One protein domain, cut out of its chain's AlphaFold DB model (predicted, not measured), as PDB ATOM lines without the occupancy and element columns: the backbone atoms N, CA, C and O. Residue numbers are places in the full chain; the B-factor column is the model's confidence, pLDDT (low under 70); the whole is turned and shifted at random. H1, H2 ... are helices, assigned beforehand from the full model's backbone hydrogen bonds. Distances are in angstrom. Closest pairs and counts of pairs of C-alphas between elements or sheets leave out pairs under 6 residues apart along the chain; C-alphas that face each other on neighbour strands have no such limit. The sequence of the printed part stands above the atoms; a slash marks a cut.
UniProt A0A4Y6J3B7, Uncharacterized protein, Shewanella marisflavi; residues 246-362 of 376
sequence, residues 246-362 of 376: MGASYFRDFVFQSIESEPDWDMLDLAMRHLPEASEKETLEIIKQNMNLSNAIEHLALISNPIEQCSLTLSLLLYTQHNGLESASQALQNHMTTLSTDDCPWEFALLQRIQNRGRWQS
ATOM      1  N   MET A 246      -8.197  25.419 -30.253       96.00
ATOM      2  CA  MET A 246      -7.219  25.598 -29.171       96.00
ATOM      3  C   MET A 246      -7.767  26.336 -27.941       96.00
ATOM      4  O   MET A 246      -7.060  26.439 -26.941       96.00
ATOM      5  N   GLY A 247      -9.007  26.842 -27.987       96.69
ATOM      6  CA  GLY A 247      -9.583  27.713 -26.954       96.69
ATOM      7  C   GLY A 247      -9.477  27.146 -25.535       96.69
ATOM      8  O   GLY A 247      -8.793  27.728 -24.688       96.69
ATOM      9  N   ALA A 248     -10.073  25.978 -25.274       97.12
ATOM     10  CA  ALA A 248      -9.975  25.353 -23.954       97.12
ATOM     11  C   ALA A 248      -8.555  24.897 -23.584       97.12
ATOM     12  O   ALA A 248      -8.203  24.927 -22.404       97.12
ATOM     13  N   SER A 249      -7.715  24.519 -24.551       97.69
ATOM     14  CA  SER A 249      -6.322  24.133 -24.283       97.69
ATOM     15  C   SER A 249      -5.465  25.321 -23.836       97.69
ATOM     16  O   SER A 249      -4.699  25.190 -22.886       97.69
ATOM     17  N   TYR A 250      -5.633  26.502 -24.436       98.44
ATOM     18  CA  TYR A 250      -4.987  27.724 -23.944       98.44
ATOM     19  C   TYR A 250      -5.498  28.111 -22.555       98.44
ATOM     20  O   TYR A 250      -4.717  28.512 -21.691       98.44
ATOM     21  N   PHE A 251      -6.792  27.922 -22.285       98.31
ATOM     22  CA  PHE A 251      -7.312  28.142 -20.938       98.31
ATOM     23  C   PHE A 251      -6.723  27.153 -19.919       98.31
ATOM     24  O   PHE A 251      -6.373  27.547 -18.806       98.31
ATOM     25  N   ARG A 252      -6.547  25.880 -20.292       98.00
ATOM     26  CA  ARG A 252      -5.854  24.883 -19.465       98.00
ATOM     27  C   ARG A 252      -4.422  25.322 -19.151       98.00
ATOM     28  O   ARG A 252      -4.024  25.251 -17.991       98.00
ATOM     29  N   ASP A 253      -3.684  25.826 -20.140       98.25
ATOM     30  CA  ASP A 253      -2.324  26.338 -19.939       98.25
ATOM     31  C   ASP A 253      -2.290  27.538 -18.989       98.25
ATOM     32  O   ASP A 253      -1.423  27.598 -18.119       98.25
ATOM     33  N   PHE A 254      -3.245  28.471 -19.106       98.06
ATOM     34  CA  PHE A 254      -3.402  29.576 -18.154       98.06
ATOM     35  C   PHE A 254      -3.566  29.053 -16.721       98.06
ATOM     36  O   PHE A 254      -2.918  29.549 -15.794       98.06
ATOM     37  N   VAL A 255      -4.402  28.027 -16.530       97.56
ATOM     38  CA  VAL A 255      -4.617  27.407 -15.218       97.56
ATOM     39  C   VAL A 255      -3.344  26.724 -14.717       97.56
ATOM     40  O   VAL A 255      -2.977  26.923 -13.562       97.56
ATOM     41  N   PHE A 256      -2.642  25.964 -15.560       96.88
ATOM     42  CA  PHE A 256      -1.377  25.322 -15.189       96.88
ATOM     43  C   PHE A 256      -0.304  26.343 -14.801       96.88
ATOM     44  O   PHE A 256       0.335  26.189 -13.759       96.88
ATOM     45  N   GLN A 257      -0.170  27.429 -15.563       96.31
ATOM     46  CA  GLN A 257       0.753  28.519 -15.254       96.31
ATOM     47  C   GLN A 257       0.417  29.191 -13.918       96.31
ATOM     48  O   GLN A 257       1.315  29.393 -13.100       96.31
ATOM     49  N   SER A 258      -0.868  29.484 -13.685       94.88
ATOM     50  CA  SER A 258      -1.368  30.106 -12.449       94.88
ATOM     51  C   SER A 258      -1.150  29.231 -11.214       94.88
ATOM     52  O   SER A 258      -1.111  29.735 -10.098       94.88
ATOM     53  N   ILE A 259      -1.048  27.911 -11.401       93.31
ATOM     54  CA  ILE A 259      -0.768  26.960 -10.323       93.31
ATOM     55  C   ILE A 259       0.719  26.961  -9.940       93.31
ATOM     56  O   ILE A 259       1.055  26.731  -8.777       93.31
ATOM     57  N   GLU A 260       1.618  27.159 -10.905       91.62
ATOM     58  CA  GLU A 260       3.069  27.111 -10.674       91.62
ATOM     59  C   GLU A 260       3.692  28.479 -10.386       91.62
ATOM     60  O   GLU A 260       4.767  28.549  -9.791       91.62
ATOM     61  N   SER A 261       3.052  29.561 -10.825       92.88
ATOM     62  CA  SER A 261       3.605  30.916 -10.797       92.88
ATOM     63  C   SER A 261       2.510  31.974 -10.997       92.88
ATOM     64  O   SER A 261       1.323  31.671 -10.920       92.88
ATOM     65  N   GLU A 262       2.907  33.220 -11.263       91.75
ATOM     66  CA  GLU A 262       1.969  34.300 -11.579       91.75
ATOM     67  C   GLU A 262       1.101  33.970 -12.815       91.75
ATOM     68  O   GLU A 262       1.623  33.444 -13.806       91.75
ATOM     69  N   PRO A 263      -0.208  34.296 -12.792       93.88
ATOM     70  CA  PRO A 263      -1.101  34.079 -13.928       93.88
ATOM     71  C   PRO A 263      -0.647  34.798 -15.209       93.88
ATOM     72  O   PRO A 263      -0.354  35.996 -15.198       93.88
ATOM     73  N   ASP A 264      -0.664  34.081 -16.336       95.56
ATOM     74  CA  ASP A 264      -0.375  34.622 -17.672       95.56
ATOM     75  C   ASP A 264      -1.660  35.179 -18.311       95.56
ATOM     76  O   ASP A 264      -2.401  34.483 -19.002       95.56
ATOM     77  N   TRP A 265      -1.965  36.447 -18.044       95.75
ATOM     78  CA  TRP A 265      -3.190  37.082 -18.546       95.75
ATOM     79  C   TRP A 265      -3.246  37.194 -20.077       95.75
ATOM     80  O   TRP A 265      -4.345  37.198 -20.634       95.75
ATOM     81  N   ASP A 266      -2.097  37.220 -20.760       96.94
ATOM     82  CA  ASP A 266      -2.049  37.205 -22.224       96.94
ATOM     83  C   ASP A 266      -2.504  35.839 -22.766       96.94
ATOM     84  O   ASP A 266      -3.205  35.777 -23.779       96.94
ATOM     85  N   MET A 267      -2.189  34.744 -22.059       96.75
ATOM     86  CA  MET A 267      -2.720  33.407 -22.357       96.75
ATOM     87  C   MET A 267      -4.240  33.331 -22.188       96.75
ATOM     88  O   MET A 267      -4.921  32.720 -23.013       96.75
ATOM     89  N   LEU A 268      -4.796  33.960 -21.146       97.31
ATOM     90  CA  LEU A 268      -6.250  34.001 -20.959       97.31
ATOM     91  C   LEU A 268      -6.933  34.752 -22.113       97.31
ATOM     92  O   LEU A 268      -7.940  34.286 -22.648       97.31
ATOM     93  N   ASP A 269      -6.353  35.875 -22.544       97.31
ATOM     94  CA  ASP A 269      -6.854  36.652 -23.682       97.31
ATOM     95  C   ASP A 269      -6.710  35.897 -25.011       97.31
ATOM     96  O   ASP A 269      -7.570  36.013 -25.892       97.31
ATOM     97  N   LEU A 270      -5.658  35.085 -25.160       96.19
ATOM     98  CA  LEU A 270      -5.501  34.179 -26.294       96.19
ATOM     99  C   LEU A 270      -6.582  33.089 -26.290       96.19
ATOM    100  O   LEU A 270      -7.234  32.887 -27.312       96.19
ATOM    101  N   ALA A 271      -6.843  32.450 -25.147       97.69
ATOM    102  CA  ALA A 271      -7.911  31.459 -25.013       97.69
ATOM    103  C   ALA A 271      -9.270  32.031 -25.446       97.69
ATOM    104  O   ALA A 271      -9.926  31.470 -26.321       97.69
ATOM    105  N   MET A 272      -9.645  33.207 -24.929       96.94
ATOM    106  CA  MET A 272     -10.896  33.886 -25.291       96.94
ATOM    107  C   MET A 272     -11.011  34.206 -26.789       96.94
ATOM    108  O   MET A 272     -12.114  34.198 -27.335       96.94
ATOM    109  N   ARG A 273      -9.896  34.487 -27.475       96.38
ATOM    110  CA  ARG A 273      -9.887  34.750 -28.923       96.38
ATOM    111  C   ARG A 273     -10.174  33.492 -29.747       96.38
ATOM    112  O   ARG A 273     -10.789  33.601 -30.801       96.38
ATOM    113  N   HIS A 274      -9.739  32.331 -29.257       96.06
ATOM    114  CA  HIS A 274      -9.889  31.041 -29.934       96.06
ATOM    115  C   HIS A 274     -11.154  30.267 -29.541       96.06
ATOM    116  O   HIS A 274     -11.441  29.245 -30.161       96.06
ATOM    117  N   LEU A 275     -11.910  30.731 -28.544       95.69
ATOM    118  CA  LEU A 275     -13.205  30.150 -28.191       95.69
ATOM    119  C   LEU A 275     -14.286  30.609 -29.190       95.69
ATOM    120  O   LEU A 275     -14.430  31.819 -29.422       95.69
ATOM    121  N   PRO A 276     -15.022  29.693 -29.842       92.69
ATOM    122  CA  PRO A 276     -16.043  30.059 -30.820       92.69
ATOM    123  C   PRO A 276     -17.306  30.673 -30.195       92.69
ATOM    124  O   PRO A 276     -17.880  31.594 -30.788       92.69
ATOM    125  N   GLU A 277     -17.748  30.213 -29.022       94.44
ATOM    126  CA  GLU A 277     -19.047  30.587 -28.450       94.44
ATOM    127  C   GLU A 277     -18.961  31.793 -27.498       94.44
ATOM    128  O   GLU A 277     -17.931  32.091 -26.890       94.44
ATOM    129  N   ALA A 278     -20.071  32.526 -27.358       96.56
ATOM    130  CA  ALA A 278     -20.157  33.643 -26.414       96.56
ATOM    131  C   ALA A 278     -20.148  33.157 -24.954       96.56
ATOM    132  O   ALA A 278     -19.420  33.711 -24.138       96.56
ATOM    133  N   SER A 279     -20.883  32.082 -24.652       96.50
ATOM    134  CA  SER A 279     -20.953  31.442 -23.328       96.50
ATOM    135  C   SER A 279     -19.582  30.971 -22.829       96.50
ATOM    136  O   SER A 279     -19.245  31.127 -21.653       96.50
ATOM    137  N   GLU A 280     -18.746  30.450 -23.727       97.25
ATOM    138  CA  GLU A 280     -17.359  30.079 -23.432       97.25
ATOM    139  C   GLU A 280     -16.515  31.299 -23.026       97.25
ATOM    140  O   GLU A 280     -15.771  31.251 -22.048       97.25
ATOM    141  N   LYS A 281     -16.650  32.427 -23.736       96.75
ATOM    142  CA  LYS A 281     -15.917  33.669 -23.425       96.75
ATOM    143  C   LYS A 281     -16.382  34.280 -22.109       96.75
ATOM    144  O   LYS A 281     -15.549  34.623 -21.274       96.75
ATOM    145  N   GLU A 282     -17.694  34.341 -21.900       96.69
ATOM    146  CA  GLU A 282     -18.312  34.841 -20.667       96.69
ATOM    147  C   GLU A 282     -17.849  34.035 -19.442       96.69
ATOM    148  O   GLU A 282     -17.571  34.600 -18.383       96.69
ATOM    149  N   THR A 283     -17.662  32.721 -19.603       96.12
ATOM    150  CA  THR A 283     -17.098  31.842 -18.566       96.12
ATOM    151  C   THR A 283     -15.706  32.309 -18.111       96.12
ATOM    152  O   THR A 283     -15.423  32.343 -16.910       96.12
ATOM    153  N   LEU A 284     -14.835  32.705 -19.045       96.31
ATOM    154  CA  LEU A 284     -13.475  33.186 -18.751       96.31
ATOM    155  C   LEU A 284     -13.457  34.642 -18.260       96.31
ATOM    156  O   LEU A 284     -12.630  35.005 -17.418       96.31
ATOM    157  N   GLU A 285     -14.389  35.480 -18.717       94.88
ATOM    158  CA  GLU A 285     -14.515  36.881 -18.292       94.88
ATOM    159  C   GLU A 285     -14.764  37.022 -16.788       94.88
ATOM    160  O   GLU A 285     -14.301  37.986 -16.174       94.88
ATOM    161  N   ILE A 286     -15.419  36.037 -16.168       93.25
ATOM    162  CA  ILE A 286     -15.633  35.991 -14.716       93.25
ATOM    163  C   ILE A 286     -14.307  35.989 -13.953       93.25
ATOM    164  O   ILE A 286     -14.191  36.680 -12.938       93.25
ATOM    165  N   ILE A 287     -13.291  35.282 -14.460       90.88
ATOM    166  CA  ILE A 287     -11.942  35.281 -13.876       90.88
ATOM    167  C   ILE A 287     -11.326  36.674 -14.014       90.88
ATOM    168  O   ILE A 287     -10.863  37.248 -13.029       90.88
ATOM    169  N   LYS A 288     -11.368  37.249 -15.223       89.12
ATOM    170  CA  LYS A 288     -10.748  38.546 -15.537       89.12
ATOM    171  C   LYS A 288     -11.348  39.702 -14.734       89.12
ATOM    172  O   LYS A 288     -10.645  40.634 -14.354       89.12
ATOM    173  N   GLN A 289     -12.646  39.639 -14.457       90.44
ATOM    174  CA  GLN A 289     -13.365  40.646 -13.675       90.44
ATOM    175  C   GLN A 289     -13.304  40.391 -12.160       90.44
ATOM    176  O   GLN A 289     -13.904  41.148 -11.396       90.44
ATOM    177  N   ASN A 290     -12.589  39.347 -11.716       85.81
ATOM    178  CA  ASN A 290     -12.524  38.915 -10.318       85.81
ATOM    179  C   ASN A 290     -13.926  38.740  -9.698       85.81
ATOM    180  O   ASN A 290     -14.189  39.127  -8.555       85.81
ATOM    181  N   MET A 291     -14.858  38.215 -10.497       87.56
ATOM    182  CA  MET A 291     -16.224  37.933 -10.075       87.56
ATOM    183  C   MET A 291     -16.287  36.613  -9.296       87.56
ATOM    184  O   MET A 291     -15.351  35.813  -9.287       87.56
ATOM    185  N   ASN A 292     -17.414  36.362  -8.623       90.06
ATOM    186  CA  ASN A 292     -17.631  35.081  -7.952       90.06
ATOM    187  C   ASN A 292     -17.680  33.953  -8.994       90.06
ATOM    188  O   ASN A 292     -18.634  33.866  -9.763       90.06
ATOM    189  N   LEU A 293     -16.687  33.061  -8.971       92.50
ATOM    190  CA  LEU A 293     -16.564  31.968  -9.942       92.50
ATOM    191  C   LEU A 293     -17.702  30.944  -9.895       92.50
ATOM    192  O   LEU A 293     -17.881  30.199 -10.851       92.50
ATOM    193  N   SER A 294     -18.530  30.945  -8.848       91.00
ATOM    194  CA  SER A 294     -19.764  30.145  -8.834       91.00
ATOM    195  C   SER A 294     -20.747  30.581  -9.931       91.00
ATOM    196  O   SER A 294     -21.535  29.765 -10.398       91.00
ATOM    197  N   ASN A 295     -20.673  31.841 -10.380       92.25
ATOM    198  CA  ASN A 295     -21.514  32.373 -11.455       92.25
ATOM    199  C   ASN A 295     -21.151  31.779 -12.827       92.25
ATOM    200  O   ASN A 295     -21.958  31.838 -13.747       92.25
ATOM    201  N   ALA A 296     -19.968  31.166 -12.970       94.75
ATOM    202  CA  ALA A 296     -19.542  30.564 -14.233       94.75
ATOM    203  C   ALA A 296     -20.434  29.396 -14.656       94.75
ATOM    204  O   ALA A 296     -20.541  29.115 -15.842       94.75
ATOM    205  N   ILE A 297     -21.129  28.760 -13.710       95.94
ATOM    206  CA  ILE A 297     -22.032  27.635 -13.978       95.94
ATOM    207  C   ILE A 297     -23.172  28.039 -14.919       95.94
ATOM    208  O   ILE A 297     -23.566  27.239 -15.763       95.94
ATOM    209  N   GLU A 298     -23.683  29.270 -14.804       95.44
ATOM    210  CA  GLU A 298     -24.767  29.752 -15.668       95.44
ATOM    211  C   GLU A 298     -24.325  29.827 -17.134       95.44
ATOM    212  O   GLU A 298     -25.098  29.467 -18.016       95.44
ATOM    213  N   HIS A 299     -23.072  30.211 -17.388       97.12
ATOM    214  CA  HIS A 299     -22.505  30.276 -18.735       97.12
ATOM    215  C   HIS A 299     -22.025  28.906 -19.225       97.12
ATOM    216  O   HIS A 299     -22.322  28.533 -20.357       97.12
ATOM    217  N   LEU A 300     -21.373  28.114 -18.363       97.19
ATOM    218  CA  LEU A 300     -20.959  26.741 -18.669       97.19
ATOM    219  C   LEU A 300     -22.146  25.894 -19.136       97.19
ATOM    220  O   LEU A 300     -22.038  25.188 -20.133       97.19
ATOM    221  N   ALA A 301     -23.302  26.006 -18.475       95.88
ATOM    222  CA  ALA A 301     -24.515  25.267 -18.833       95.88
ATOM    223  C   ALA A 301     -25.102  25.636 -20.212       95.88
ATOM    224  O   ALA A 301     -25.949  24.901 -20.720       95.88
ATOM    225  N   LEU A 302     -24.679  26.757 -20.807       96.62
ATOM    226  CA  LEU A 302     -25.128  27.230 -22.120       96.62
ATOM    227  C   LEU A 302     -24.177  26.852 -23.264       96.62
ATOM    228  O   LEU A 302     -24.512  27.116 -24.417       96.62
ATOM    229  N   ILE A 303     -23.010  26.273 -22.970       96.25
ATOM    230  CA  ILE A 303     -22.053  25.835 -23.995       96.25
ATOM    231  C   ILE A 303     -22.659  24.677 -24.784       96.25
ATOM    232  O   ILE A 303     -23.100  23.683 -24.204       96.25
ATOM    233  N   SER A 304     -22.700  24.818 -26.111       93.81
ATOM    234  CA  SER A 304     -23.373  23.853 -26.980       93.81
ATOM    235  C   SER A 304     -22.513  22.635 -27.297       93.81
ATOM    236  O   SER A 304     -23.049  21.539 -27.454       93.81
ATOM    237  N   ASN A 305     -21.189  22.814 -27.363       92.62
ATOM    238  CA  ASN A 305     -20.234  21.732 -27.551       92.62
ATOM    239  C   ASN A 305     -19.929  21.033 -26.212       92.62
ATOM    240  O   ASN A 305     -19.268  21.630 -25.355       92.62
ATOM    241  N   PRO A 306     -20.332  19.761 -26.026       93.56
ATOM    242  CA  PRO A 306     -20.096  19.048 -24.776       93.56
ATOM    243  C   PRO A 306     -18.611  18.962 -24.415       93.56
ATOM    244  O   PRO A 306     -18.263  19.173 -23.262       93.56
ATOM    245  N   ILE A 307     -17.722  18.744 -25.391       92.12
ATOM    246  CA  ILE A 307     -16.278  18.590 -25.146       92.12
ATOM    247  C   ILE A 307     -15.687  19.880 -24.556       92.12
ATOM    248  O   ILE A 307     -14.942  19.839 -23.573       92.12
ATOM    249  N   GLU A 308     -16.054  21.038 -25.112       95.38
ATOM    250  CA  GLU A 308     -15.614  22.344 -24.600       95.38
ATOM    251  C   GLU A 308     -16.209  22.615 -23.210       95.38
ATOM    252  O   GLU A 308     -15.492  23.034 -22.296       95.38
ATOM    253  N   GLN A 309     -17.488  22.282 -22.997       97.00
ATOM    254  CA  GLN A 309     -18.136  22.381 -21.687       97.00
ATOM    255  C   GLN A 309     -17.397  21.555 -20.622       97.00
ATOM    256  O   GLN A 309     -17.117  22.068 -19.531       97.00
ATOM    257  N   CYS A 310     -17.039  20.305 -20.932       97.31
ATOM    258  CA  CYS A 310     -16.266  19.429 -20.053       97.31
ATOM    259  C   CYS A 310     -14.907  20.059 -19.719       97.31
ATOM    260  O   CYS A 310     -14.560  20.229 -18.544       97.31
ATOM    261  N   SER A 311     -14.149  20.446 -20.748       97.12
ATOM    262  CA  SER A 311     -12.779  20.928 -20.587       97.12
ATOM    263  C   SER A 311     -12.717  22.232 -19.788       97.12
ATOM    264  O   SER A 311     -11.953  22.323 -18.816       97.12
ATOM    265  N   LEU A 312     -13.576  23.210 -20.107       98.00
ATOM    266  CA  LEU A 312     -13.665  24.474 -19.370       98.00
ATOM    267  C   LEU A 312     -14.113  24.259 -17.918       98.00
ATOM    268  O   LEU A 312     -13.524  24.855 -17.008       98.00
ATOM    269  N   THR A 313     -15.077  23.363 -17.677       98.00
ATOM    270  CA  THR A 313     -15.524  23.008 -16.317       98.00
ATOM    271  C   THR A 313     -14.373  22.437 -15.494       98.00
ATOM    272  O   THR A 313     -14.123  22.904 -14.379       98.00
ATOM    273  N   LEU A 314     -13.618  21.474 -16.038       97.69
ATOM    274  CA  LEU A 314     -12.467  20.909 -15.337       97.69
ATOM    275  C   LEU A 314     -11.376  21.966 -15.105       97.69
ATOM    276  O   LEU A 314     -10.770  21.991 -14.038       97.69
ATOM    277  N   SER A 315     -11.098  22.844 -16.075       97.88
ATOM    278  CA  SER A 315     -10.101  23.926 -15.934       97.88
ATOM    279  C   SER A 315     -10.454  24.881 -14.803       97.88
ATOM    280  O   SER A 315      -9.626  25.121 -13.922       97.88
ATOM    281  N   LEU A 316     -11.701  25.347 -14.758       97.31
ATOM    282  CA  LEU A 316     -12.190  26.182 -13.666       97.31
ATOM    283  C   LEU A 316     -12.157  25.458 -12.320       97.31
ATOM    284  O   LEU A 316     -11.819  26.059 -11.297       97.31
ATOM    285  N   LEU A 317     -12.478  24.165 -12.300       96.31
ATOM    286  CA  LEU A 317     -12.424  23.363 -11.083       96.31
ATOM    287  C   LEU A 317     -10.991  23.258 -10.542       96.31
ATOM    288  O   LEU A 317     -10.776  23.461  -9.350       96.31
ATOM    289  N   LEU A 318      -9.998  23.013 -11.401       95.62
ATOM    290  CA  LEU A 318      -8.588  23.004 -10.991       95.62
ATOM    291  C   LEU A 318      -8.131  24.384 -10.494       95.62
ATOM    292  O   LEU A 318      -7.468  24.474  -9.460       95.62
ATOM    293  N   TYR A 319      -8.524  25.454 -11.189       95.06
ATOM    294  CA  TYR A 319      -8.195  26.829 -10.809       95.06
ATOM    295  C   TYR A 319      -8.768  27.205  -9.437       95.06
ATOM    296  O   TYR A 319      -8.054  27.716  -8.573       95.06
ATOM    297  N   THR A 320     -10.053  26.931  -9.209       94.19
ATOM    298  CA  THR A 320     -10.731  27.243  -7.941       94.19
ATOM    299  C   THR A 320     -10.178  26.428  -6.775       94.19
ATOM    300  O   THR A 320      -9.973  26.991  -5.697       94.19
ATOM    301  N   GLN A 321      -9.855  25.148  -7.002       91.75
ATOM    302  CA  GLN A 321      -9.212  24.288  -6.004       91.75
ATOM    303  C   GLN A 321      -7.834  24.822  -5.598       91.75
ATOM    304  O   GLN A 321      -7.533  24.919  -4.406       91.75
ATOM    305  N   HIS A 322      -7.009  25.215  -6.572       90.19
ATOM    306  CA  HIS A 322      -5.687  25.778  -6.302       90.19
ATOM    307  C   HIS A 322      -5.766  27.065  -5.467       90.19
ATOM    308  O   HIS A 322      -5.065  27.198  -4.465       90.19
ATOM    309  N   ASN A 323      -6.681  27.967  -5.829       89.44
ATOM    310  CA  ASN A 323      -6.863  29.263  -5.174       89.44
ATOM    311  C   ASN A 323      -7.639  29.194  -3.840       89.44
ATOM    312  O   ASN A 323      -7.925  30.230  -3.241       89.44
ATOM    313  N   GLY A 324      -8.009  28.000  -3.358       90.25
ATOM    314  CA  GLY A 324      -8.730  27.838  -2.089       90.25
ATOM    315  C   GLY A 324     -10.154  28.406  -2.100       90.25
ATOM    316  O   GLY A 324     -10.686  28.780  -1.056       90.25
ATOM    317  N   LEU A 325     -10.785  28.488  -3.273       92.00
ATOM    318  CA  LEU A 325     -12.135  29.022  -3.444       92.00
ATOM    319  C   LEU A 325     -13.166  27.914  -3.199       92.00
ATOM    320  O   LEU A 325     -13.767  27.394  -4.138       92.00
ATOM    321  N   GLU A 326     -13.343  27.524  -1.935       91.31
ATOM    322  CA  GLU A 326     -14.094  26.322  -1.534       91.31
ATOM    323  C   GLU A 326     -15.525  26.276  -2.093       91.31
ATOM    324  O   GLU A 326     -15.915  25.279  -2.699       91.31
ATOM    325  N   SER A 327     -16.293  27.365  -1.963       93.25
ATOM    326  CA  SER A 327     -17.678  27.423  -2.456       93.25
ATOM    327  C   SER A 327     -17.769  27.241  -3.973       93.25
ATOM    328  O   SER A 327     -18.597  26.465  -4.448       93.25
ATOM    329  N   ALA A 328     -16.899  27.916  -4.732       94.69
ATOM    330  CA  ALA A 328     -16.863  27.802  -6.188       94.69
ATOM    331  C   ALA A 328     -16.383  26.410  -6.622       94.69
ATOM    332  O   ALA A 328     -16.970  25.803  -7.513       94.69
ATOM    333  N   SER A 329     -15.377  25.868  -5.931       94.31
ATOM    334  CA  SER A 329     -14.860  24.521  -6.175       94.31
ATOM    335  C   SER A 329     -15.932  23.453  -5.958       94.31
ATOM    336  O   SER A 329     -16.075  22.547  -6.775       94.31
ATOM    337  N   GLN A 330     -16.723  23.566  -4.885       94.31
ATOM    338  CA  GLN A 330     -17.833  22.651  -4.619       94.31
ATOM    339  C   GLN A 330     -18.936  22.783  -5.673       94.31
ATOM    340  O   GLN A 330     -19.490  21.777  -6.115       94.31
ATOM    341  N   ALA A 331     -19.256  24.009  -6.090       96.06
ATOM    342  CA  ALA A 331     -20.272  24.258  -7.103       96.06
ATOM    343  C   ALA A 331     -19.864  23.677  -8.471       96.06
ATOM    344  O   ALA A 331     -20.662  22.985  -9.103       96.06
ATOM    345  N   LEU A 332     -18.606  23.862  -8.884       96.50
ATOM    346  CA  LEU A 332     -18.047  23.283 -10.110       96.50
ATOM    347  C   LEU A 332     -17.926  21.760 -10.031       96.50
ATOM    348  O   LEU A 332     -18.219  21.074 -11.005       96.50
ATOM    349  N   GLN A 333     -17.561  21.209  -8.870       94.75
ATOM    350  CA  GLN A 333     -17.556  19.761  -8.671       94.75
ATOM    351  C   GLN A 333     -18.967  19.179  -8.824       94.75
ATOM    352  O   GLN A 333     -19.134  18.164  -9.493       94.75
ATOM    353  N   ASN A 334     -19.984  19.838  -8.262       95.75
ATOM    354  CA  ASN A 334     -21.377  19.436  -8.446       95.75
ATOM    355  C   ASN A 334     -21.791  19.545  -9.919       95.75
ATOM    356  O   ASN A 334     -22.412  18.621 -10.436       95.75
ATOM    357  N   HIS A 335     -21.417  20.626 -10.609       96.19
ATOM    358  CA  HIS A 335     -21.707  20.785 -12.033       96.19
ATOM    359  C   HIS A 335     -21.060  19.680 -12.875       96.19
ATOM    360  O   HIS A 335     -21.747  19.082 -13.697       96.19
ATOM    361  N   MET A 336     -19.806  19.307 -12.594       95.38
ATOM    362  CA  MET A 336     -19.132  18.195 -13.271       95.38
ATOM    363  C   MET A 336     -19.947  16.895 -13.175       95.38
ATOM    364  O   MET A 336     -20.039  16.163 -14.149       95.38
ATOM    365  N   THR A 337     -20.610  16.621 -12.041       93.81
ATOM    366  CA  THR A 337     -21.466  15.420 -11.894       93.81
ATOM    367  C   THR A 337     -22.756  15.452 -12.716       93.81
ATOM    368  O   THR A 337     -23.403  14.418 -12.863       93.81
ATOM    369  N   THR A 338     -23.145  16.619 -13.235       95.19
ATOM    370  CA  THR A 338     -24.297  16.764 -14.137       95.19
ATOM    371  C   THR A 338     -23.933  16.543 -15.603       95.19
ATOM    372  O   THR A 338     -24.834  16.380 -16.422       95.19
ATOM    373  N   LEU A 339     -22.635  16.519 -15.928       95.56
ATOM    374  CA  LEU A 339     -22.149  16.297 -17.284       95.56
ATOM    375  C   LEU A 339     -22.158  14.805 -17.640       95.56
ATOM    376  O   LEU A 339     -22.020  13.930 -16.782       95.56
ATOM    377  N   SER A 340     -22.319  14.529 -18.929       93.19
ATOM    378  CA  SER A 340     -22.328  13.177 -19.487       93.19
ATOM    379  C   SER A 340     -20.940  12.542 -19.410       93.19
ATOM    380  O   SER A 340     -19.947  13.123 -19.844       93.19
ATOM    381  N   THR A 341     -20.857  11.321 -18.881       87.69
ATOM    382  CA  THR A 341     -19.602  10.556 -18.860       87.69
ATOM    383  C   THR A 341     -19.154  10.118 -20.247       87.69
ATOM    384  O   THR A 341     -17.961   9.899 -20.444       87.69
ATOM    385  N   ASP A 342     -20.098  10.004 -21.182       87.19
ATOM    386  CA  ASP A 342     -19.827   9.619 -22.566       87.19
ATOM    387  C   ASP A 342     -19.226  10.798 -23.348       87.19
ATOM    388  O   ASP A 342     -18.401  10.593 -24.232       87.19
ATOM    389  N   ASP A 343     -19.572  12.034 -22.969       89.06
ATOM    390  CA  ASP A 343     -19.057  13.255 -23.601       89.06
ATOM    391  C   ASP A 343     -17.783  13.799 -22.929       89.06
ATOM    392  O   ASP A 343     -16.958  14.421 -23.597       89.06
ATOM    393  N   CYS A 344     -17.586  13.539 -21.627       93.94
ATOM    394  CA  CYS A 344     -16.426  13.999 -20.847       93.94
ATOM    395  C   CYS A 344     -15.446  12.885 -20.401       93.94
ATOM    396  O   CYS A 344     -14.946  12.935 -19.263       93.94
ATOM    397  N   PRO A 345     -15.167  11.826 -21.190       94.50
ATOM    398  CA  PRO A 345     -14.442  10.662 -20.681       94.50
ATOM    399  C   PRO A 345     -13.017  11.020 -20.236       94.50
ATOM    400  O   PRO A 345     -12.511  10.460 -19.258       94.50
ATOM    401  N   TRP A 346     -12.375  11.976 -20.915       95.69
ATOM    402  CA  TRP A 346     -11.031  12.445 -20.581       95.69
ATOM    403  C   TRP A 346     -11.005  13.185 -19.244       95.69
ATOM    404  O   TRP A 346     -10.245  12.817 -18.344       95.69
ATOM    405  N   GLU A 347     -11.886  14.168 -19.064       97.00
ATOM    406  CA  GLU A 347     -11.964  14.982 -17.855       97.00
ATOM    407  C   GLU A 347     -12.302  14.140 -16.625       97.00
ATOM    408  O   GLU A 347     -11.681  14.304 -15.570       97.00
ATOM    409  N   PHE A 348     -13.246  13.200 -16.749       95.81
ATOM    410  CA  PHE A 348     -13.575  12.283 -15.660       95.81
ATOM    411  C   PHE A 348     -12.400  11.366 -15.309       95.81
ATOM    412  O   PHE A 348     -12.118  11.172 -14.123       95.81
ATOM    413  N   ALA A 349     -11.676  10.842 -16.302       95.62
ATOM    414  CA  ALA A 349     -10.506  10.000 -16.062       95.62
ATOM    415  C   ALA A 349      -9.366  10.770 -15.372       95.62
ATOM    416  O   ALA A 349      -8.749  10.255 -14.432       95.62
ATOM    417  N   LEU A 350      -9.117  12.020 -15.785       95.75
ATOM    418  CA  LEU A 350      -8.173  12.914 -15.115       95.75
ATOM    419  C   LEU A 350      -8.595  13.154 -13.662       95.75
ATOM    420  O   LEU A 350      -7.812  12.907 -12.743       95.75
ATOM    421  N   LEU A 351      -9.842  13.578 -13.450       93.94
ATOM    422  CA  LEU A 351     -10.393  13.897 -12.135       93.94
ATOM    423  C   LEU A 351     -10.310  12.702 -11.178       93.94
ATOM    424  O   LEU A 351      -9.787  12.828 -10.068       93.94
ATOM    425  N   GLN A 352     -10.757  11.528 -11.626       93.12
ATOM    426  CA  GLN A 352     -10.715  10.296 -10.845       93.12
ATOM    427  C   GLN A 352      -9.277   9.930 -10.461       93.12
ATOM    428  O   GLN A 352      -9.005   9.565  -9.315       93.12
ATOM    429  N   ARG A 353      -8.321  10.054 -11.390       93.38
ATOM    430  CA  ARG A 353      -6.910   9.743 -11.123       93.38
ATOM    431  C   ARG A 353      -6.265  10.744 -10.161       93.38
ATOM    432  O   ARG A 353      -5.520  10.320  -9.276       93.38
ATOM    433  N   ILE A 354      -6.567  12.039 -10.287       91.50
ATOM    434  CA  ILE A 354      -6.111  13.080  -9.346       91.50
ATOM    435  C   ILE A 354      -6.623  12.770  -7.931       91.50
ATOM    436  O   ILE A 354      -5.850  12.799  -6.969       91.50
ATOM    437  N   GLN A 355      -7.909  12.429  -7.804       89.19
ATOM    438  CA  GLN A 355      -8.544  12.097  -6.527       89.19
ATOM    439  C   GLN A 355      -7.958  10.828  -5.898       89.19
ATOM    440  O   GLN A 355      -7.553  10.852  -4.735       89.19
ATOM    441  N   ASN A 356      -7.823   9.748  -6.672       88.12
ATOM    442  CA  ASN A 356      -7.304   8.464  -6.190       88.12
ATOM    443  C   ASN A 356      -5.862   8.542  -5.673       88.12
ATOM    444  O   ASN A 356      -5.455   7.730  -4.845       88.12
ATOM    445  N   ARG A 357      -5.080   9.520  -6.138       83.19
ATOM    446  CA  ARG A 357      -3.698   9.744  -5.693       83.19
ATOM    447  C   ARG A 357      -3.583  10.668  -4.483       83.19
ATOM    448  O   ARG A 357      -2.478  11.055  -4.119       83.19
ATOM    449  N   GLY A 358      -4.708  11.071  -3.890       76.50
ATOM    450  CA  GLY A 358      -4.727  12.027  -2.781       76.50
ATOM    451  C   GLY A 358      -4.251  13.427  -3.177       76.50
ATOM    452  O   GLY A 358      -4.030  14.261  -2.305       76.50
ATOM    453  N   ARG A 359      -4.112  13.707  -4.482       67.38
ATOM    454  CA  ARG A 359      -3.624  14.994  -4.992       67.38
ATOM    455  C   ARG A 359      -4.717  16.054  -5.075       67.38
ATOM    456  O   ARG A 359      -4.402  17.207  -5.329       67.38
ATOM    457  N   TRP A 360      -5.977  15.698  -4.808       69.25
ATOM    458  CA  TRP A 360      -7.123  16.614  -4.859       69.25
ATOM    459  C   TRP A 360      -6.940  17.871  -3.995       69.25
ATOM    460  O   TRP A 360      -7.192  18.974  -4.458       69.25
ATOM    461  N   GLN A 361      -6.421  17.717  -2.772       60.94
ATOM    462  CA  GLN A 361      -6.154  18.843  -1.863       60.94
ATOM    463  C   GLN A 361      -4.791  19.518  -2.104       60.94
ATOM    464  O   GLN A 361      -4.484  20.535  -1.479       60.94
ATOM    465  N   SER A 362      -3.947  18.945  -2.971       54.78
ATOM    466  CA  SER A 362      -2.552  19.345  -3.165       54.78
ATOM    467  C   SER A 362      -2.186  19.644  -4.619       54.78
ATOM    468  O   SER A 362      -0.992  19.719  -4.916       54.78
TER     469      SER A 362
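AT A GLANCE: This is residues 246 to 362 of the 376 residues of an uncharacterized protein of Shewanella marisflavi (UniProt A0A4Y6J3B7). Seven helices stand nearly aligned, with H5 in the middle; H1, H2, H3, H4 and H5 follow one another round a flattened ring, each packed on the next and H5 closing it on H1. H6 packs on H4 and H5 outside this ring, and H7 packs on H5 alone, at one end of the longest axis. From H1 to H6 the chain folds back at each link, and H7 runs the same way as H5. The 117 residues printed hold seven named helices, H1 to H7 in order, and no named strand: the class is all helix. The whole is compact, with a radius of gyration of the C-alphas of 13.0 A, and spans 35 by 32 by 24 A.

HOW THE PARTS SIT: H1, residues 247 to 260, touches H2, residues 265 to 274, closest at the C-alphas of Gly 247 and His 274, 4.5 A apart; they are a hairpin at a shallow tilt of 15 degrees. H2 forms a hairpin with H3, residues 278 to 288, at 5 degrees, with the C-alphas of Met 272 and Lys 281 closest at 5.4 A. H3 and H4, residues 293 to 300, are a hairpin at 11 degrees; the C-alphas of Ser 279 and His 299 are closest, at 5.0 A. The hub is H5, residues 306 to 322, touching four helices. It touches H1, running the same way at a shallow tilt of 12 degrees, with the C-alphas of Arg 252 and Ser 315 closest at 5.6 A. H1, H2, H3 and H5 form a bundle, helices side by side. H5 and H4 are a hairpin at 3 degrees, closest at the C-alphas of Leu 300 and Gln 309, 6.0 A. H6, residues 326 to 336, forms a hairpin with H5 at 21 degrees, with the C-alphas of Thr 320 and Ser 329 closest at 5.3 A. H6 also touches H4, with the C-alphas of Ser 294 and Ala 328 closest at 4.6 A. H7, residues 345 to 356, touches H5 with residues 347 to 351 alone, the C-alphas of Leu 314 and Glu 347 being closest at 6.5 A. Every O i to N i+4 pair is within hydrogen-bond range in H1, H2, H5, H6 and H7; H3 has 6 of 7, and H4 1 of 4, beside 4 of 5 O i to N i+3 pairs.

IN THESE COORDINATES: H1 begins at C-alpha 247, (-9.583, 27.713, -26.954), and is 20.6 A long. H2 measures 14.5 A, H3 15.2 A, H4 11.1 A, H5 24.4 A and H6 15.1 A. H7, 16.3 A, ends at C-alpha 356, (-7.304, 8.464, -6.190).

THE WHOLE: The C-alphas of Ala 278 and Arg 357 are the two farthest apart, at 35.7 A. The printed part has no cut and no long link. Residues 359 to 362 have pLDDT under 70.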